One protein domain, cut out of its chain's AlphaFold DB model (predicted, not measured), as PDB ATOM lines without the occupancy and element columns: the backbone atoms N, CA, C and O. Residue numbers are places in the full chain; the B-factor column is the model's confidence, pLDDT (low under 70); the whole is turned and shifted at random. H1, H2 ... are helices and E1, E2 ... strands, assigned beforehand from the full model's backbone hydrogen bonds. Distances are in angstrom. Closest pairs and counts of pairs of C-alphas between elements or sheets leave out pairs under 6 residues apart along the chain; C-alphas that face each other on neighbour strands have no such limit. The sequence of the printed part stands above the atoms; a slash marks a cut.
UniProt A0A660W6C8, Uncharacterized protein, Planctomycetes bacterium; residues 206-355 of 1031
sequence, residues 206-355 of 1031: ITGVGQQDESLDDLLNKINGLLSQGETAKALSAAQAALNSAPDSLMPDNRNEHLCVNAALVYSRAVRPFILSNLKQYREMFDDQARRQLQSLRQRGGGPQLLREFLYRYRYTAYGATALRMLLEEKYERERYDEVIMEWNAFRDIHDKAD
ATOM      1  N   ILE A 206      78.842  97.657  73.952       41.53
ATOM      2  CA  ILE A 206      79.599  96.483  73.517       41.53
ATOM      3  C   ILE A 206      80.227  96.878  72.183       41.53
ATOM      4  O   ILE A 206      79.706  96.594  71.104       41.53
ATOM      5  N   THR A 207      81.348  97.593  72.273       36.72
ATOM      6  CA  THR A 207      82.239  97.955  71.166       36.72
ATOM      7  C   THR A 207      83.131  96.766  70.802       36.72
ATOM      8  O   THR A 207      84.314  96.919  70.509       36.72
ATOM      9  N   GLY A 208      82.552  95.568  70.858       35.91
ATOM     10  CA  GLY A 208      83.128  94.323  70.395       35.91
ATOM     11  C   GLY A 208      82.644  94.070  68.979       35.91
ATOM     12  O   GLY A 208      81.675  93.342  68.766       35.91
ATOM     13  N   VAL A 209      83.348  94.640  67.996       38.78
ATOM     14  CA  VAL A 209      83.488  93.905  66.740       38.78
ATOM     15  C   VAL A 209      84.306  92.685  67.115       38.78
ATOM     16  O   VAL A 209      85.529  92.762  67.208       38.78
ATOM     17  N   GLY A 210      83.623  91.565  67.328       36.47
ATOM     18  CA  GLY A 210      84.277  90.299  67.096       36.47
ATOM     19  C   GLY A 210      84.859  90.370  65.687       36.47
ATOM     20  O   GLY A 210      84.118  90.436  64.701       36.47
ATOM     21  N   GLN A 211      86.190  90.302  65.591       41.28
ATOM     22  CA  GLN A 211      86.760  89.460  64.546       41.28
ATOM     23  C   GLN A 211      86.017  88.117  64.596       41.28
ATOM     24  O   GLN A 211      85.434  87.765  65.624       41.28
ATOM     25  N   GLN A 212      85.998  87.368  63.497       42.16
ATOM     26  CA  GLN A 212      85.539  85.988  63.595       42.16
ATOM     27  C   GLN A 212      86.509  85.260  64.539       42.16
ATOM     28  O   GLN A 212      87.571  84.826  64.101       42.16
ATOM     29  N   ASP A 213      86.157  85.196  65.831       52.62
ATOM     30  CA  ASP A 213      86.624  84.165  66.751       52.62
ATOM     31  C   ASP A 213      86.510  82.849  65.970       52.62
ATOM     32  O   ASP A 213      85.515  82.657  65.251       52.62
ATOM     33  N   GLU A 214      87.514  81.968  66.092       57.84
ATOM     34  CA  GLU A 214      87.371  80.568  65.671       57.84
ATOM     35  C   GLU A 214      85.977  80.126  66.118       57.84
ATOM     36  O   GLU A 214      85.624  80.319  67.294       57.84
ATOM     37  N   SER A 215      85.151  79.652  65.175       69.94
ATOM     38  CA  SER A 215      83.753  79.390  65.501       69.94
ATOM     39  C   SER A 215      83.713  78.433  66.691       69.94
ATOM     40  O   SER A 215      84.652  77.664  66.910       69.94
ATOM     41  N   LEU A 216      82.654  78.486  67.503       75.12
ATOM     42  CA  LEU A 216      82.552  77.577  68.650       75.12
ATOM     43  C   LEU A 216      82.799  76.122  68.211       75.12
ATOM     44  O   LEU A 216      83.450  75.370  68.928       75.12
ATOM     45  N   ASP A 217      82.350  75.785  67.003       75.62
ATOM     46  CA  ASP A 217      82.571  74.506  66.347       75.62
ATOM     47  C   ASP A 217      84.046  74.283  65.966       75.62
ATOM     48  O   ASP A 217      84.578  73.229  66.297       75.62
ATOM     49  N   ASP A 218      84.758  75.251  65.373       85.12
ATOM     50  CA  ASP A 218      86.208  75.148  65.102       85.12
ATOM     51  C   ASP A 218      87.015  74.919  66.386       85.12
ATOM     52  O   ASP A 218      87.880  74.042  66.439       85.12
ATOM     53  N   LEU A 219      86.710  75.668  67.449       83.31
ATOM     54  CA  LEU A 219      87.394  75.537  68.732       83.31
ATOM     55  C   LEU A 219      87.084  74.193  69.410       83.31
ATOM     56  O   LEU A 219      87.978  73.568  69.984       83.31
ATOM     57  N   LEU A 220      85.843  73.707  69.319       82.50
ATOM     58  CA  LEU A 220      85.478  72.378  69.808       82.50
ATOM     59  C   LEU A 220      86.110  71.263  68.968       82.50
ATOM     60  O   LEU A 220      86.618  70.302  69.538       82.50
ATOM     61  N   ASN A 221      86.168  71.408  67.644       89.31
ATOM     62  CA  ASN A 221      86.853  70.481  66.743       89.31
ATOM     63  C   ASN A 221      88.356  70.420  67.049       89.31
ATOM     64  O   ASN A 221      88.929  69.335  67.102       89.31
ATOM     65  N   LYS A 222      88.980  71.565  67.339       93.31
ATOM     66  CA  LYS A 222      90.380  71.692  67.768       93.31
ATOM     67  C   LYS A 222      90.633  71.021  69.120       93.31
ATOM     68  O   LYS A 222      91.584  70.254  69.241       93.31
ATOM     69  N   ILE A 223      89.767  71.232  70.114       89.81
ATOM     70  CA  ILE A 223      89.840  70.537  71.412       89.81
ATOM     71  C   ILE A 223      89.667  69.020  71.229       89.81
ATOM     72  O   ILE A 223      90.473  68.252  71.748       89.81
ATOM     73  N   ASN A 224      88.677  68.581  70.450       90.50
ATOM     74  CA  ASN A 224      88.414  67.163  70.187       90.50
ATOM     75  C   ASN A 224      89.548  66.487  69.394       90.50
ATOM     76  O   ASN A 224      89.897  65.348  69.692       90.50
ATOM     77  N   GLY A 225      90.153  67.185  68.427       94.88
ATOM     78  CA  GLY A 225      91.301  66.698  67.655       94.88
ATOM     79  C   GLY A 225      92.575  66.571  68.492       94.88
ATOM     80  O   GLY A 225      93.294  65.584  68.376       94.88
ATOM     81  N   LEU A 226      92.822  67.516  69.405       95.00
ATOM     82  CA  LEU A 226      93.907  67.396  70.384       95.00
ATOM     83  C   LEU A 226      93.654  66.229  71.355       95.00
ATOM     84  O   LEU A 226      94.591  65.538  71.745       95.00
ATOM     85  N   LEU A 227      92.394  65.958  71.715       89.19
ATOM     86  CA  LEU A 227      92.042  64.827  72.579       89.19
ATOM     87  C   LEU A 227      92.188  63.467  71.893       89.19
ATOM     88  O   LEU A 227      92.690  62.540  72.525       89.19
ATOM     89  N   SER A 228      91.819  63.334  70.615       91.94
ATOM     90  CA  SER A 228      92.025  62.081  69.870       91.94
ATOM     91  C   SER A 228      93.507  61.767  69.624       91.94
ATOM     92  O   SER A 228      93.863  60.605  69.453       91.94
ATOM     93  N   GLN A 229      94.376  62.782  69.679       96.88
ATOM     94  CA  GLN A 229      95.837  62.651  69.645       96.88
ATOM     95  C   GLN A 229      96.469  62.389  71.031       96.88
ATOM     96  O   GLN A 229      97.682  62.223  71.126       96.88
ATOM     97  N   GLY A 230      95.681  62.368  72.115       94.38
ATOM     98  CA  GLY A 230      96.184  62.234  73.491       94.38
ATOM     99  C   GLY A 230      96.837  63.503  74.063       94.38
ATOM    100  O   GLY A 230      97.438  63.468  75.136       94.38
ATOM    101  N   GLU A 231      96.713  64.649  73.390       97.31
ATOM    102  CA  GLU A 231      97.384  65.907  73.736       97.31
ATOM    103  C   GLU A 231      96.609  66.748  74.773       97.31
ATOM    104  O   GLU A 231      96.386  67.953  74.601       97.31
ATOM    105  N   THR A 232      96.210  66.134  75.894       96.50
ATOM    106  CA  THR A 232      95.331  66.738  76.918       96.50
ATOM    107  C   THR A 232      95.781  68.129  77.383       96.50
ATOM    108  O   THR A 232      94.959  69.038  77.481       96.50
ATOM    109  N   ALA A 233      97.082  68.357  77.602       96.81
ATOM    110  CA  ALA A 233      97.600  69.663  78.030       96.81
ATOM    111  C   ALA A 233      97.398  70.774  76.976       96.81
ATOM    112  O   ALA A 233      97.075  71.918  77.313       96.81
ATOM    113  N   LYS A 234      97.532  70.454  75.683       96.50
ATOM    114  CA  LYS A 234      97.253  71.405  74.596       96.50
ATOM    115  C   LYS A 234      95.749  71.654  74.471       96.50
ATOM    116  O   LYS A 234      95.344  72.806  74.331       96.50
ATOM    117  N   ALA A 235      94.920  70.617  74.618       96.38
ATOM    118  CA  ALA A 235      93.463  70.762  74.647       96.38
ATOM    119  C   ALA A 235      92.995  71.669  75.809       96.38
ATOM    120  O   ALA A 235      92.168  72.559  75.607       96.38
ATOM    121  N   LEU A 236      93.572  71.521  77.010       96.31
ATOM    122  CA  LEU A 236      93.304  72.406  78.156       96.31
ATOM    123  C   LEU A 236      93.778  73.845  77.912       96.31
ATOM    124  O   LEU A 236      93.105  74.790  78.326       96.31
ATOM    125  N   SER A 237      94.892  74.024  77.197       96.06
ATOM    126  CA  SER A 237      95.380  75.346  76.781       96.06
ATOM    127  C   SER A 237      94.430  76.027  75.793       96.06
ATOM    128  O   SER A 237      94.130  77.208  75.955       96.06
ATOM    129  N   ALA A 238      93.889  75.286  74.820       94.31
ATOM    130  CA  ALA A 238      92.868  75.786  73.898       94.31
ATOM    131  C   ALA A 238      91.566  76.159  74.634       94.31
ATOM    132  O   ALA A 238      91.000  77.226  74.394       94.31
ATOM    133  N   ALA A 239      91.134  75.339  75.598       94.19
ATOM    134  CA  ALA A 239      89.974  75.640  76.437       94.19
ATOM    135  C   ALA A 239      90.176  76.908  77.296       94.19
ATOM    136  O   ALA A 239      89.269  77.734  77.398       94.19
ATOM    137  N   GLN A 240      91.368  77.113  77.869       94.88
ATOM    138  CA  GLN A 240      91.697  78.342  78.603       94.88
ATOM    139  C   GLN A 240      91.790  79.569  77.682       94.88
ATOM    140  O   GLN A 240      91.376  80.660  78.078       94.88
ATOM    141  N   ALA A 241      92.306  79.415  76.459       91.25
ATOM    142  CA  ALA A 241      92.340  80.490  75.468       91.25
ATOM    143  C   ALA A 241      90.921  80.969  75.110       91.25
ATOM    144  O   ALA A 241      90.675  82.175  75.127       91.25
ATOM    145  N   ALA A 242      89.974  80.042  74.921       88.31
ATOM    146  CA  ALA A 242      88.561  80.358  74.703       88.31
ATOM    147  C   ALA A 242      87.939  81.143  75.871       88.31
ATOM    148  O   ALA A 242      87.259  82.144  75.672       88.31
ATOM    149  N   LEU A 243      88.207  80.733  77.117       89.69
ATOM    150  CA  LEU A 243      87.742  81.468  78.303       89.69
ATOM    151  C   LEU A 243      88.373  82.870  78.420       89.69
ATOM    152  O   LEU A 243      87.786  83.757  79.038       89.69
ATOM    153  N   ASN A 244      89.552  83.083  77.825       87.31
ATOM    154  CA  ASN A 244      90.261  84.362  77.848       87.31
ATOM    155  C   ASN A 244      89.757  85.372  76.807       87.31
ATOM    156  O   ASN A 244      89.684  86.555  77.154       87.31
ATOM    157  N   SER A 245      89.410  84.939  75.585       79.75
ATOM    158  CA  SER A 245      88.877  85.817  74.521       79.75
ATOM    159  C   SER A 245      87.422  86.233  74.759       79.75
ATOM    160  O   SER A 245      87.001  87.323  74.384       79.75
ATOM    161  N   ALA A 246      86.658  85.383  75.437       67.88
ATOM    162  CA  ALA A 246      85.208  85.473  75.477       67.88
ATOM    163  C   ALA A 246      84.508  86.520  76.388       67.88
ATOM    164  O   ALA A 246      83.297  86.683  76.199       67.88
ATOM    165  N   PRO A 247      85.134  87.226  77.361       62.56
ATOM    166  CA  PRO A 247      84.407  88.176  78.220       62.56
ATOM    167  C   PRO A 247      83.691  89.306  77.465       62.56
ATOM    168  O   PRO A 247      82.600  89.707  77.876       62.56
ATOM    169  N   ASP A 248      84.280  89.766  76.357       61.09
ATOM    170  CA  ASP A 248      83.841  90.939  75.585       61.09
ATOM    171  C   ASP A 248      83.019  90.579  74.325       61.09
ATOM    172  O   ASP A 248      82.445  91.459  73.677       61.09
ATOM    173  N   SER A 249      82.920  89.286  73.993       65.12
ATOM    174  CA  SER A 249      82.189  88.768  72.827       65.12
ATOM    175  C   SER A 249      80.738  88.382  73.164       65.12
ATOM    176  O   SER A 249      80.423  87.865  74.240       65.12
ATOM    177  N   LEU A 250      79.831  88.574  72.200       65.69
ATOM    178  CA  LEU A 250      78.459  88.055  72.224       65.69
ATOM    179  C   LEU A 250      78.284  87.007  71.123       65.69
ATOM    180  O   LEU A 250      78.489  87.315  69.951       65.69
ATOM    181  N   MET A 251      77.825  85.807  71.482       65.62
ATOM    182  CA  MET A 251      77.481  84.754  70.519       65.62
ATOM    183  C   MET A 251      75.960  84.564  70.427       65.62
ATOM    184  O   MET A 251      75.261  84.793  71.419       65.62
ATOM    185  N   PRO A 252      75.426  84.126  69.272       58.06
ATOM    186  CA  PRO A 252      74.060  83.621  69.193       58.06
ATOM    187  C   PRO A 252      73.866  82.437  70.154       58.06
ATOM    188  O   PRO A 252      74.722  81.556  70.242       58.06
ATOM    189  N   ASP A 253      72.745  82.394  70.872       61.41
ATOM    190  CA  ASP A 253      72.347  81.223  71.652       61.41
ATOM    191  C   ASP A 253      72.016  80.083  70.677       61.41
ATOM    192  O   ASP A 253      71.170  80.233  69.795       61.41
ATOM    193  N   ASN A 254      72.641  78.915  70.837       52.34
ATOM    194  CA  ASN A 254      72.392  77.761  69.969       52.34
ATOM    195  C   ASN A 254      70.947  77.218  70.054       52.34
ATOM    196  O   ASN A 254      70.531  76.422  69.216       52.34
ATOM    197  N   ARG A 255      70.152  77.674  71.031       50.75
ATOM    198  CA  ARG A 255      68.711  77.392  71.167       50.75
ATOM    199  C   ARG A 255      67.825  78.467  70.527       50.75
ATOM    200  O   ARG A 255      66.609  78.274  70.413       50.75
ATOM    201  N   ASN A 256      68.398  79.622  70.191       45.31
ATOM    202  CA  ASN A 256      67.721  80.761  69.585       45.31
ATOM    203  C   ASN A 256      68.745  81.740  68.983       45.31
ATOM    204  O   ASN A 256      69.242  82.620  69.682       45.31
ATOM    205  N   GLU A 257      68.974  81.652  67.673       46.91
ATOM    206  CA  GLU A 257      69.878  82.531  66.911       46.91
ATOM    207  C   GLU A 257      69.585  84.043  67.060       46.91
ATOM    208  O   GLU A 257      70.440  84.878  66.767       46.91
ATOM    209  N   HIS A 258      68.395  84.420  67.544       42.25
ATOM    210  CA  HIS A 258      68.008  85.809  67.809       42.25
ATOM    211  C   HIS A 258      68.358  86.301  69.229       42.25
ATOM    212  O   HIS A 258      68.266  87.499  69.499       42.25
ATOM    213  N   LEU A 259      68.753  85.413  70.151       41.16
ATOM    214  CA  LEU A 259      69.288  85.778  71.465       41.16
ATOM    215  C   LEU A 259      70.812  85.849  71.388       41.16
ATOM    216  O   LEU A 259      71.460  84.885  71.003       41.16
ATOM    217  N   CYS A 260      71.392  86.976  71.797       51.56
ATOM    218  CA  CYS A 260      72.831  87.081  72.023       51.56
ATOM    219  C   CYS A 260      73.128  86.798  73.501       51.56
ATOM    220  O   CYS A 260      72.587  87.466  74.382       51.56
ATOM    221  N   VAL A 261      74.003  85.834  73.769       64.81
ATOM    222  CA  VAL A 261      74.507  85.488  75.104       64.81
ATOM    223  C   VAL A 261      75.991  85.839  75.199       64.81
ATOM    224  O   VAL A 261      76.701  85.834  74.194       64.81
ATOM    225  N   ASN A 262      76.475  86.162  76.404       70.81
ATOM    226  CA  ASN A 262      77.904  86.403  76.619       70.81
ATOM    227  C   ASN A 262      78.695  85.146  76.231       70.81
ATOM    228  O   ASN A 262      78.391  84.049  76.714       70.81
ATOM    229  N   ALA A 263      79.684  85.311  75.352       76.69
ATOM    230  CA  ALA A 263      80.434  84.206  74.777       76.69
ATOM    231  C   ALA A 263      81.101  83.356  75.865       76.69
ATOM    232  O   ALA A 263      81.113  82.132  75.756       76.69
ATOM    233  N   ALA A 264      81.560  83.965  76.968       76.25
ATOM    234  CA  ALA A 264      82.224  83.234  78.043       76.25
ATOM    235  C   ALA A 264      81.296  82.206  78.698       76.25
ATOM    236  O   ALA A 264      81.763  81.145  79.093       76.25
ATOM    237  N   LEU A 265      79.980  82.452  78.751       75.56
ATOM    238  CA  LEU A 265      79.003  81.466  79.230       75.56
ATOM    239  C   LEU A 265      78.779  80.322  78.228       75.56
ATOM    240  O   LEU A 265      78.485  79.200  78.643       75.56
ATOM    241  N   VAL A 266      78.911  80.588  76.925       79.50
ATOM    242  CA  VAL A 266      78.785  79.573  75.866       79.50
ATOM    243  C   VAL A 266      80.023  78.683  75.847       79.50
ATOM    244  O   VAL A 266      79.895  77.474  76.048       79.50
ATOM    245  N   TYR A 267      81.213  79.279  75.716       84.12
ATOM    246  CA  TYR A 267      82.485  78.563  75.781       84.12
ATOM    247  C   TYR A 267      82.616  77.802  77.103       84.12
ATOM    248  O   TYR A 267      82.872  76.604  77.072       84.12
ATOM    249  N   SER A 268      82.335  78.433  78.255       84.88
ATOM    250  CA  SER A 268      82.366  77.770  79.567       84.88
ATOM    251  C   SER A 268      81.471  76.534  79.612       84.88
ATOM    252  O   SER A 268      81.949  75.485  80.026       84.88
ATOM    253  N   ARG A 269      80.221  76.593  79.134       83.44
ATOM    254  CA  ARG A 269      79.350  75.402  79.075       83.44
ATOM    255  C   ARG A 269      79.905  74.306  78.171       83.44
ATOM    256  O   ARG A 269      79.766  73.136  78.517       83.44
ATOM    257  N   ALA A 270      80.507  74.678  77.045       85.00
ATOM    258  CA  ALA A 270      81.036  73.735  76.071       85.00
ATOM    259  C   ALA A 270      82.315  73.035  76.573       85.00
ATOM    260  O   ALA A 270      82.432  71.818  76.453       85.00
ATOM    261  N   VAL A 271      83.236  73.767  77.216       90.50
ATOM    262  CA  VAL A 271      84.495  73.200  77.743       90.50
ATOM    263  C   VAL A 271      84.382  72.629  79.164       90.50
ATOM    264  O   VAL A 271      85.260  71.869  79.575       90.50
ATOM    265  N   ARG A 272      83.316  72.943  79.925       90.50
ATOM    266  CA  ARG A 272      83.127  72.498  81.326       90.50
ATOM    267  C   ARG A 272      83.323  70.991  81.525       90.50
ATOM    268  O   ARG A 272      84.086  70.655  82.428       90.50
ATOM    269  N   PRO A 273      82.692  70.078  80.754       91.19
ATOM    270  CA  PRO A 273      82.839  68.643  81.001       91.19
ATOM    271  C   PRO A 273      84.298  68.196  80.866       91.19
ATOM    272  O   PRO A 273      84.816  67.490  81.725       91.19
ATOM    273  N   PHE A 274      84.982  68.690  79.832       92.94
ATOM    274  CA  PHE A 274      86.378  68.372  79.561       92.94
ATOM    275  C   PHE A 274      87.333  68.911  80.644       92.94
ATOM    276  O   PHE A 274      88.182  68.162  81.133       92.94
ATOM    277  N   ILE A 275      87.170  70.172  81.069       93.44
ATOM    278  CA  ILE A 275      87.987  70.752  82.148       93.44
ATOM    279  C   ILE A 275      87.751  70.015  83.474       93.44
ATOM    280  O   ILE A 275      88.711  69.751  84.192       93.44
ATOM    281  N   LEU A 276      86.507  69.647  83.803       90.94
ATOM    282  CA  LEU A 276      86.207  68.935  85.051       90.94
ATOM    283  C   LEU A 276      86.820  67.528  85.084       90.94
ATOM    284  O   LEU A 276      87.411  67.164  86.100       90.94
ATOM    285  N   SER A 277      86.784  66.782  83.973       93.31
ATOM    286  CA  SER A 277      87.456  65.475  83.865       93.31
ATOM    287  C   SER A 277      88.983  65.551  84.012       93.31
ATOM    288  O   SER A 277      89.611  64.556  84.354       93.31
ATOM    289  N   ASN A 278      89.588  66.725  83.794       95.19
ATOM    290  CA  ASN A 278      91.040  66.938  83.830       95.19
ATOM    291  C   ASN A 278      91.451  68.019  84.851       95.19
ATOM    292  O   ASN A 278      92.502  68.656  84.734       95.19
ATOM    293  N   LEU A 279      90.620  68.234  85.879       93.19
ATOM    294  CA  LEU A 279      90.700  69.396  86.770       93.19
ATOM    295  C   LEU A 279      92.024  69.503  87.545       93.19
ATOM    296  O   LEU A 279      92.431  70.609  87.894       93.19
ATOM    297  N   LYS A 280      92.697  68.376  87.818       95.19
ATOM    298  CA  LYS A 280      94.023  68.363  88.455       95.19
ATOM    299  C   LYS A 280      95.070  69.015  87.542       95.19
ATOM    300  O   LYS A 280      95.651  70.025  87.925       95.19
ATOM    301  N   GLN A 281      95.219  68.502  86.320       96.75
ATOM    302  CA  GLN A 281      96.178  69.007  85.331       96.75
ATOM    303  C   GLN A 281      95.880  70.462  84.939       96.75
ATOM    304  O   GLN A 281      96.783  71.289  84.864       96.75
ATOM    305  N   TYR A 282      94.602  70.815  84.767       95.94
ATOM    306  CA  TYR A 282      94.198  72.196  84.489       95.94
ATOM    307  C   TYR A 282      94.633  73.168  85.603       95.94
ATOM    308  O   TYR A 282      95.089  74.278  85.326       95.94
ATOM    309  N   ARG A 283      94.535  72.758  86.873       94.75
ATOM    310  CA  ARG A 283      94.986  73.574  88.010       94.75
ATOM    311  C   ARG A 283      96.501  73.686  88.080       94.75
ATOM    312  O   ARG A 283      96.995  74.794  88.250       94.75
ATOM    313  N   GLU A 284      97.224  72.589  87.866       96.00
ATOM    314  CA  GLU A 284      98.693  72.588  87.762       96.00
ATOM    315  C   GLU A 284      99.192  73.571  86.684       96.00
ATOM    316  O   GLU A 284     100.216  74.223  86.873       96.00
ATOM    317  N   MET A 285      98.435  73.749  85.596       97.50
ATOM    318  CA  MET A 285      98.753  74.701  84.527       97.50
ATOM    319  C   MET A 285      98.381  76.164  84.838       97.50
ATOM    320  O   MET A 285      99.132  77.067  84.468       97.50
ATOM    321  N   PHE A 286      97.230  76.431  85.473       97.31
ATOM    322  CA  PHE A 286      96.644  77.786  85.510       97.31
ATOM    323  C   PHE A 286      96.453  78.409  86.901       97.31
ATOM    324  O   PHE A 286      96.261  79.629  86.985       97.31
ATOM    325  N   ASP A 287      96.553  77.648  87.998       96.19
ATOM    326  CA  ASP A 287      96.361  78.192  89.354       96.19
ATOM    327  C   ASP A 287      97.383  79.295  89.675       96.19
ATOM    328  O   ASP A 287      97.031  80.300  90.291       96.19
ATOM    329  N   ASP A 288      98.623  79.184  89.196       96.81
ATOM    330  CA  ASP A 288      99.676  80.170  89.469       96.81
ATOM    331  C   ASP A 288      99.546  81.475  88.662       96.81
ATOM    332  O   ASP A 288     100.015  82.543  89.076       96.81
ATOM    333  N   GLN A 289      98.882  81.421  87.506       97.19
ATOM    334  CA  GLN A 289      98.488  82.611  86.753       97.19
ATOM    335  C   GLN A 289      97.295  83.295  87.433       97.19
ATOM    336  O   GLN A 289      97.325  84.507  87.672       97.19
ATOM    337  N   ALA A 290      96.286  82.511  87.817       96.44
ATOM    338  CA  ALA A 290      95.101  82.988  88.517       96.44
ATOM    339  C   ALA A 290      95.442  83.611  89.883       96.44
ATOM    340  O   ALA A 290      94.946  84.693  90.202       96.44
ATOM    341  N   ARG A 291      96.364  83.005  90.648       97.31
ATOM    342  CA  ARG A 291      96.913  83.548  91.904       97.31
ATOM    343  C   ARG A 291      97.450  84.964  91.715       97.31
ATOM    344  O   ARG A 291      97.020  85.885  92.410       97.31
ATOM    345  N   ARG A 292      98.367  85.139  90.757       97.25
ATOM    346  CA  ARG A 292      99.028  86.425  90.477       97.25
ATOM    347  C   ARG A 292      98.033  87.491  90.019       97.25
ATOM    348  O   ARG A 292      98.099  88.626  90.491       97.25
ATOM    349  N   GLN A 293      97.076  87.135  89.160       96.12
ATOM    350  CA  GLN A 293      96.051  88.083  88.717       96.12
ATOM    351  C   GLN A 293      95.094  88.479  89.853       96.12
ATOM    352  O   GLN A 293      94.866  89.672  90.045       96.12
ATOM    353  N   LEU A 294      94.609  87.536  90.670       96.31
ATOM    354  CA  LEU A 294      93.725  87.859  91.797       96.31
ATOM    355  C   LEU A 294      94.439  88.692  92.878       96.31
ATOM    356  O   LEU A 294      93.845  89.615  93.435       96.31
ATOM    357  N   GLN A 295      95.723  88.426  93.140       95.62
ATOM    358  CA  GLN A 295      96.554  89.268  94.009       95.62
ATOM    359  C   GLN A 295      96.705  90.690  93.450       95.62
ATOM    360  O   GLN A 295      96.502  91.654  94.189       95.62
ATOM    361  N   SER A 296      96.970  90.840  92.147       93.81
ATOM    362  CA  SER A 296      97.024  92.162  91.509       93.81
ATOM    363  C   SER A 296      95.675  92.889  91.543       93.81
ATOM    364  O   SER A 296      95.667  94.116  91.635       93.81
ATOM    365  N   LEU A 297      94.543  92.181  91.464       92.12
ATOM    366  CA  LEU A 297      93.217  92.789  91.617       92.12
ATOM    367  C   LEU A 297      92.991  93.274  93.052       92.12
ATOM    368  O   LEU A 297      92.554  94.409  93.237       92.12
ATOM    369  N   ARG A 298      93.362  92.478  94.064       90.31
ATOM    370  CA  ARG A 298      93.304  92.884  95.482       90.31
ATOM    371  C   ARG A 298      94.128  94.145  95.749       90.31
ATOM    372  O   ARG A 298      93.602  95.102  96.305       90.31
ATOM    373  N   GLN A 299      95.385  94.174  95.302       91.50
ATOM    374  CA  GLN A 299      96.290  95.315  95.506       91.50
ATOM    375  C   GLN A 299      95.799  96.610  94.841       91.50
ATOM    376  O   GLN A 299      96.051  97.696  95.355       91.50
ATOM    377  N   ARG A 300      95.085  96.512  93.712       85.75
ATOM    378  CA  ARG A 300      94.541  97.670  92.979       85.75
ATOM    379  C   ARG A 300      93.151  98.111  93.457       85.75
ATOM    380  O   ARG A 300      92.591  99.030  92.866       85.75
ATOM    381  N   GLY A 301      92.567  97.455  94.465       84.94
ATOM    382  CA  GLY A 301      91.177  97.699  94.871       84.94
ATOM    383  C   GLY A 301      90.174  97.366  93.760       84.94
ATOM    384  O   GLY A 301      89.222  98.111  93.535       84.94
ATOM    385  N   GLY A 302      90.426  96.287  93.012       78.38
ATOM    386  CA  GLY A 302      89.652  95.908  91.833       78.38
ATOM    387  C   GLY A 302      88.171  95.700  92.153       78.38
ATOM    388  O   GLY A 302      87.814  94.781  92.887       78.38
ATOM    389  N   GLY A 303      87.315  96.558  91.593       84.50
ATOM    390  CA  GLY A 303      85.872  96.510  91.828       84.50
ATOM    391  C   GLY A 303      85.185  95.271  91.226       84.50
ATOM    392  O   GLY A 303      85.801  94.535  90.451       84.50
ATOM    393  N   PRO A 304      83.881  95.071  91.506       86.88
ATOM    394  CA  PRO A 304      83.116  93.876  91.123       86.88
ATOM    395  C   PRO A 304      83.242  93.456  89.663       86.88
ATOM    396  O   PRO A 304      83.291  92.268  89.367       86.88
ATOM    397  N   GLN A 305      83.331  94.429  88.755       85.31
ATOM    398  CA  GLN A 305      83.490  94.186  87.325       85.31
ATOM    399  C   GLN A 305      84.775  93.400  87.006       85.31
ATOM    400  O   GLN A 305      84.725  92.420  86.271       85.31
ATOM    401  N   LEU A 306      85.902  93.753  87.634       88.31
ATOM    402  CA  LEU A 306      87.182  93.069  87.429       88.31
ATOM    403  C   LEU A 306      87.207  91.678  88.083       88.31
ATOM    404  O   LEU A 306      87.825  90.757  87.551       88.31
ATOM    405  N   LEU A 307      86.503  91.496  89.208       92.44
ATOM    406  CA  LEU A 307      86.281  90.167  89.796       92.44
ATOM    407  C   LEU A 307      85.401  89.294  88.890       92.44
ATOM    408  O   LEU A 307      85.681  88.108  88.733       92.44
ATOM    409  N   ARG A 308      84.384  89.871  88.241       90.94
ATOM    410  CA  ARG A 308      83.528  89.168  87.280       90.94
ATOM    411  C   ARG A 308      84.301  88.760  86.017       90.94
ATOM    412  O   ARG A 308      84.196  87.615  85.591       90.94
ATOM    413  N   GLU A 309      85.135  89.643  85.466       88.94
ATOM    414  CA  GLU A 309      86.055  89.320  84.360       88.94
ATOM    415  C   GLU A 309      87.038  88.205  84.739       88.94
ATOM    416  O   GLU A 309      87.220  87.247  83.984       88.94
ATOM    417  N   PHE A 310      87.619  88.270  85.941       94.31
ATOM    418  CA  PHE A 310      88.457  87.197  86.473       94.31
ATOM    419  C   PHE A 310      87.695  85.866  86.571       94.31
ATOM    420  O   PHE A 310      88.231  84.823  86.203       94.31
ATOM    421  N   LEU A 311      86.434  85.889  87.011       92.62
ATOM    422  CA  LEU A 311      85.579  84.703  87.109       92.62
ATOM    423  C   LEU A 311      85.122  84.138  85.759       92.62
ATOM    424  O   LEU A 311      84.791  82.954  85.692       92.62
ATOM    425  N   TYR A 312      85.094  84.927  84.684       89.31
ATOM    426  CA  TYR A 312      84.908  84.379  83.337       89.31
ATOM    427  C   TYR A 312      86.163  83.639  82.857       89.31
ATOM    428  O   TYR A 312      86.045  82.553  82.297       89.31
ATOM    429  N   ARG A 313      87.355  84.171  83.159       92.12
ATOM    430  CA  ARG A 313      88.639  83.604  82.714       92.12
ATOM    431  C   ARG A 313      89.122  82.409  83.544       92.12
ATOM    432  O   ARG A 313      89.573  81.422  82.975       92.12
ATOM    433  N   TYR A 314      89.020  82.467  84.874       94.19
ATOM    434  CA  TYR A 314      89.687  81.532  85.801       94.19
ATOM    435  C   TYR A 314      88.730  80.749  86.715       94.19
ATOM    436  O   TYR A 314      89.159  80.212  87.740       94.19
ATOM    437  N   ARG A 315      87.441  80.640  86.363       91.56
ATOM    438  CA  ARG A 315      86.404  79.955  87.170       91.56
ATOM    439  C   ARG A 315      86.779  78.555  87.680       91.56
ATOM    440  O   ARG A 315      86.391  78.208  88.791       91.56
ATOM    441  N   TYR A 316      87.528  77.767  86.907       92.75
ATOM    442  CA  TYR A 316      87.871  76.377  87.256       92.75
ATOM    443  C   TYR A 316      89.164  76.230  88.093       92.75
ATOM    444  O   TYR A 316      89.432  75.168  88.667       92.75
ATOM    445  N   THR A 317      89.941  77.309  88.232       93.69
ATOM    446  CA  THR A 317      91.134  77.361  89.099       93.69
ATOM    447  C   THR A 317      90.758  77.281  90.584       93.69
ATOM    448  O   THR A 317      89.596  77.468  90.955       93.69
ATOM    449  N   ALA A 318      91.716  77.031  91.479       90.75
ATOM    450  CA  ALA A 318      91.482  77.161  92.923       90.75
ATOM    451  C   ALA A 318      91.066  78.592  93.332       90.75
ATOM    452  O   ALA A 318      90.307  78.782  94.285       90.75
ATOM    453  N   TYR A 319      91.502  79.599  92.572       94.00
ATOM    454  CA  TYR A 319      91.241  81.014  92.844       94.00
ATOM    455  C   TYR A 319      89.870  81.487  92.347       94.00
ATOM    456  O   TYR A 319      89.383  82.508  92.833       94.00
ATOM    457  N   GLY A 320      89.204  80.732  91.463       92.88
ATOM    458  CA  GLY A 320      87.836  81.014  91.015       92.88
ATOM    459  C   GLY A 320      86.842  81.086  92.180       92.88
ATOM    460  O   GLY A 320      86.146  82.085  92.334       92.88
ATOM    461  N   ALA A 321      86.847  80.095  93.077       89.94
ATOM    462  CA  ALA A 321      85.995  80.109  94.272       89.94
ATOM    463  C   ALA A 321      86.299  81.304  95.199       89.94
ATOM    464  O   ALA A 321      85.382  81.945  95.707       89.94
ATOM    465  N   THR A 322      87.579  81.665  95.354       92.31
ATOM    466  CA  THR A 322      87.994  82.816  96.177       92.31
ATOM    467  C   THR A 322      87.527  84.147  95.577       92.31
ATOM    468  O   THR A 322      87.081  85.027  96.311       92.31
ATOM    469  N   ALA A 323      87.610  84.307  94.254       93.44
ATOM    470  CA  ALA A 323      87.119  85.497  93.564       93.44
ATOM    471  C   ALA A 323      85.587  85.601  93.608       93.44
ATOM    472  O   ALA A 323      85.066  86.705  93.756       93.44
ATOM    473  N   LEU A 324      84.872  84.467  93.545       93.88
ATOM    474  CA  LEU A 324      83.422  84.445  93.731       93.88
ATOM    475  C   LEU A 324      83.072  84.872  95.152       93.88
ATOM    476  O   LEU A 324      82.243  85.760  95.303       93.88
ATOM    477  N   ARG A 325      83.736  84.325  96.179       93.06
ATOM    478  CA  ARG A 325      83.478  84.741  97.561       93.06
ATOM    479  C   ARG A 325      83.679  86.245  97.741       93.06
ATOM    480  O   ARG A 325      82.762  86.899  98.214       93.06
ATOM    481  N   MET A 326      84.794  86.806  97.265       93.44
ATOM    482  CA  MET A 326      85.042  88.258  97.316       93.44
ATOM    483  C   MET A 326      83.957  89.081  96.605       93.44
ATOM    484  O   MET A 326      83.591  90.159  97.069       93.44
ATOM    485  N   LEU A 327      83.452  88.589  95.469       94.31
ATOM    486  CA  LEU A 327      82.369  89.234  94.734       94.31
ATOM    487  C   LEU A 327      81.052  89.171  95.520       94.31
ATOM    488  O   LEU A 327      80.355  90.172  95.589       94.31
ATOM    489  N   LEU A 328      80.718  88.039  96.144       94.50
ATOM    490  CA  LEU A 328      79.510  87.904  96.965       94.50
ATOM    491  C   LEU A 328      79.613  88.706  98.274       94.50
ATOM    492  O   LEU A 328      78.642  89.357  98.646       94.50
ATOM    493  N   GLU A 329      80.776  88.711  98.932       93.12
ATOM    494  CA  GLU A 329      81.082  89.505 100.133       93.12
ATOM    495  C   GLU A 329      80.864  91.005  99.863       93.12
ATOM    496  O   GLU A 329      80.078  91.632 100.567       93.12
ATOM    497  N   GLU A 330      81.437  91.569  98.791       92.19
ATOM    498  CA  GLU A 330      81.281  92.998  98.444       92.19
ATOM    499  C   GLU A 330      79.820  93.417  98.219       92.19
ATOM    500  O   GLU A 330      79.412  94.528  98.579       92.19
ATOM    501  N   LYS A 331      79.024  92.519  97.631       89.19
ATOM    502  CA  LYS A 331      77.598  92.735  97.364       89.19
ATOM    503  C   LYS A 331      76.777  92.614  98.638       89.19
ATOM    504  O   LYS A 331      75.902  93.444  98.878       89.19
ATOM    505  N   TYR A 332      77.087  91.617  99.459       90.81
ATOM    506  CA  TYR A 332      76.422  91.332 100.724       90.81
ATOM    507  C   TYR A 332      76.686  92.418 101.776       90.81
ATOM    508  O   TYR A 332      75.747  92.878 102.416       90.81
ATOM    509  N   GLU A 333      77.922  92.915 101.893       85.62
ATOM    510  CA  GLU A 333      78.283  94.056 102.755       85.62
ATOM    511  C   GLU A 333      77.581  95.361 102.348       85.62
ATOM    512  O   GLU A 333      77.385  96.258 103.166       85.62
ATOM    513  N   ARG A 334      77.176  95.469 101.079       83.69
ATOM    514  CA  ARG A 334      76.347  96.567 100.557       83.69
ATOM    515  C   ARG A 334      74.848  96.257 100.582       83.69
ATOM    516  O   ARG A 334      74.073  97.043 100.045       83.69
ATOM    517  N   GLU A 335      74.463  95.132 101.182       86.62
ATOM    518  CA  GLU A 335      73.101  94.591 101.283       86.62
ATOM    519  C   GLU A 335      72.383  94.419  99.929       86.62
ATOM    520  O   GLU A 335      71.157  94.458  99.833       86.62
ATOM    521  N   ARG A 336      73.146  94.193  98.856       83.38
ATOM    522  CA  ARG A 336      72.633  93.955  97.499       83.38
ATOM    523  C   ARG A 336      72.348  92.468  97.303       83.38
ATOM    524  O   ARG A 336      72.999  91.792  96.508       83.38
ATOM    525  N   TYR A 337      71.428  91.941  98.112       89.06
ATOM    526  CA  TYR A 337      71.087  90.512  98.180       89.06
ATOM    527  C   TYR A 337      70.584  89.954  96.836       89.06
ATOM    528  O   TYR A 337      70.821  88.792  96.510       89.06
ATOM    529  N   ASP A 338      69.931  90.798  96.036       83.31
ATOM    530  CA  ASP A 338      69.550  90.537  94.649       83.31
ATOM    531  C   ASP A 338      70.777  90.288  93.763       83.31
ATOM    532  O   ASP A 338      70.843  89.269  93.074       83.31
ATOM    533  N   GLU A 339      71.789  91.156  93.842       87.81
ATOM    534  CA  GLU A 339      73.038  90.980  93.107       87.81
ATOM    535  C   GLU A 339      73.835  89.774  93.620       87.81
ATOM    536  O   GLU A 339      74.354  89.033  92.792       87.81
ATOM    537  N   VAL A 340      73.867  89.493  94.932       93.06
ATOM    538  CA  VAL A 340      74.460  88.246  95.472       93.06
ATOM    539  C   VAL A 340      73.842  87.024  94.782       93.06
ATOM    540  O   VAL A 340      74.561  86.155  94.292       93.06
ATOM    541  N   ILE A 341      72.513  86.974  94.679       92.56
ATOM    542  CA  ILE A 341      71.785  85.872  94.034       92.56
ATOM    543  C   ILE A 341      72.008  85.846  92.515       92.56
ATOM    544  O   ILE A 341      72.077  84.760  91.931       92.56
ATOM    545  N   MET A 342      72.126  86.999  91.854       85.81
ATOM    546  CA  MET A 342      72.443  87.063  90.423       85.81
ATOM    547  C   MET A 342      73.854  86.549  90.127       85.81
ATOM    548  O   MET A 342      74.006  85.705  89.245       85.81
ATOM    549  N   GLU A 343      74.868  87.008  90.865       92.00
ATOM    550  CA  GLU A 343      76.252  86.548  90.706       92.00
ATOM    551  C   GLU A 343      76.357  85.060  91.067       92.00
ATOM    552  O   GLU A 343      76.902  84.285  90.284       92.00
ATOM    553  N   TRP A 344      75.743  84.618  92.173       93.38
ATOM    554  CA  TRP A 344      75.643  83.197  92.517       93.38
ATOM    555  C   TRP A 344      75.108  82.389  91.337       93.38
ATOM    556  O   TRP A 344      75.795  81.507  90.836       93.38
ATOM    557  N   ASN A 345      73.934  82.736  90.798       87.31
ATOM    558  CA  ASN A 345      73.342  81.987  89.690       87.31
ATOM    559  C   ASN A 345      74.123  82.094  88.362       87.31
ATOM    560  O   ASN A 345      74.044  81.166  87.557       87.31
ATOM    561  N   ALA A 346      74.891  83.163  88.133       82.94
ATOM    562  CA  ALA A 346      75.767  83.312  86.966       82.94
ATOM    563  C   ALA A 346      77.057  82.471  87.056       82.94
ATOM    564  O   ALA A 346      77.619  82.075  86.030       82.94
ATOM    565  N   PHE A 347      77.515  82.186  88.278       87.56
ATOM    566  CA  PHE A 347      78.737  81.433  88.562       87.56
ATOM    567  C   PHE A 347      78.469  80.068  89.218       87.56
ATOM    568  O   PHE A 347      79.412  79.384  89.610       87.56
ATOM    569  N   ARG A 348      77.207  79.616  89.309       82.69
ATOM    570  CA  ARG A 348      76.864  78.401  90.071       82.69
ATOM    571  C   ARG A 348      77.362  77.084  89.515       82.69
ATOM    572  O   ARG A 348      77.376  76.070  90.201       82.69
ATOM    573  N   ASP A 349      77.802  77.083  88.271       72.62
ATOM    574  CA  ASP A 349      78.395  75.919  87.635       72.62
ATOM    575  C   ASP A 349      79.844  75.643  88.092       72.62
ATOM    576  O   ASP A 349      80.406  74.614  87.707       72.62
ATOM    577  N   ILE A 350      80.416  76.503  88.954       68.38
ATOM    578  CA  ILE A 350      81.708  76.304  89.645       68.38
ATOM    579  C   ILE A 350      81.560  75.631  91.032       68.38
ATOM    580  O   ILE A 350      82.551  75.432  91.737       68.38
ATOM    581  N   HIS A 351      80.330  75.321  91.465       61.47
ATOM    582  CA  HIS A 351      80.002  75.045  92.873       61.47
ATOM    583  C   HIS A 351      80.453  73.722  93.475       61.47
ATOM    584  O   HIS A 351      80.453  73.628  94.704       61.47
ATOM    585  N   ASP A 352      80.936  72.770  92.679       63.22
ATOM    586  CA  ASP A 352      81.546  71.528  93.172       63.22
ATOM    587  C   ASP A 352      82.658  71.817  94.216       63.22
ATOM    588  O   ASP A 352      83.025  70.950  95.006       63.22
ATOM    589  N   LYS A 353      83.190  73.057  94.233       62.88
ATOM    590  CA  LYS A 353      84.155  73.586  95.212       62.88
ATOM    591  C   LYS A 353      83.815  74.991  95.750       62.88
ATOM    592  O   LYS A 353      84.720  75.708  96.173       62.88
ATOM    593  N   ALA A 354      82.547  75.419  95.738       79.38
ATOM    594  CA  ALA A 354      82.156  76.654  96.435       79.38
ATOM    595  C   ALA A 354      82.429  76.507  97.936       79.38
ATOM    596  O   ALA A 354      82.082  75.475  98.510       79.38
ATOM    597  N   ASP A 355      83.030  77.505  98.583       84.69
ATOM    598  CA  ASP A 355      83.246  77.443 100.029       84.69
ATOM    599  C   ASP A 355      81.944  77.658 100.819       84.69
ATOM    600  O   ASP A 355      80.945  78.185 100.319       84.69
TER     601      ASP A 355
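What this domain is: This is residues 206 to 355 of the 1031 residues of an uncharacterized protein of Planctomycetes bacterium (UniProt A0A660W6C8). Helices H1 to H6 make an up-and-down bundle, each running against the one before it in the chain, and H7 folds back along H6; a small hairpin of strands E1 and E2 sits where H2 passes to H3. The packing is mostly aligned. The printed part has 150 residues, with seven named helices and two named strands in the order H1 H2 E1 E2 H3 H4 H5 H6 H7; the sheet E1 - E2 is antiparallel and the class mostly helix. It is compact, with a radius of gyration of the C-alphas of 15.7 A, and spans 48 by 39 by 26 A.

How they stand to each other: Start at H1, residues 216 to 228, a hairpin with H2, residues 232 to 248; their closest C-alphas, Ile 223 and Ala 235, are 4.9 A apart, at a shallow tilt of 15 degrees. Next find the antiparallel hairpin E1, residues 250 to 253, and E2, residues 256 to 262, with N 251 and O 261 within hydrogen-bond range at 2.9 A. H3, residues 263 to 277, touches H2, closest at C-alphas 264 and 246, 4.5 A. H4, residues 279 to 299, forms a hairpin with H5, residues 304 to 314, closest at C-alphas 290 and 314, 6.2 A. H2 touches H5 with residues 240 to 247 alone, closest at C-alphas 243 and 313, 5.0 A. H6, residues 318 to 333, forms hairpins with H5, closest at C-alphas 320 and 314, 5.6 A, and with H7, residues 337 to 353, closest at C-alphas 328 and 340, 5.3 A. Every O i to N i+4 pair is within hydrogen-bond range in H1 and H5, against 11 of 13 in H2, 9 of 11 in H3, 14 of 17 in H4, 11 of 12 in H6 and 8 of 13 in H7.

Where its parts are: Find C-alpha 216 at (82.552, 77.577, 68.650), where H1 begins. H2 runs 26.8 A, H4 27.9 A, and H7 ends at C-alpha 353, (84.155, 73.586, 95.212).

The domain as a whole: The farthest C-alphas, Gln 229 and Glu 335, are 50.4 A apart. The printed part has no cut, and its links between named elements are tight. Look for pLDDT under 70 at residues 206 to 215, 246 to 261 and 350 to 353.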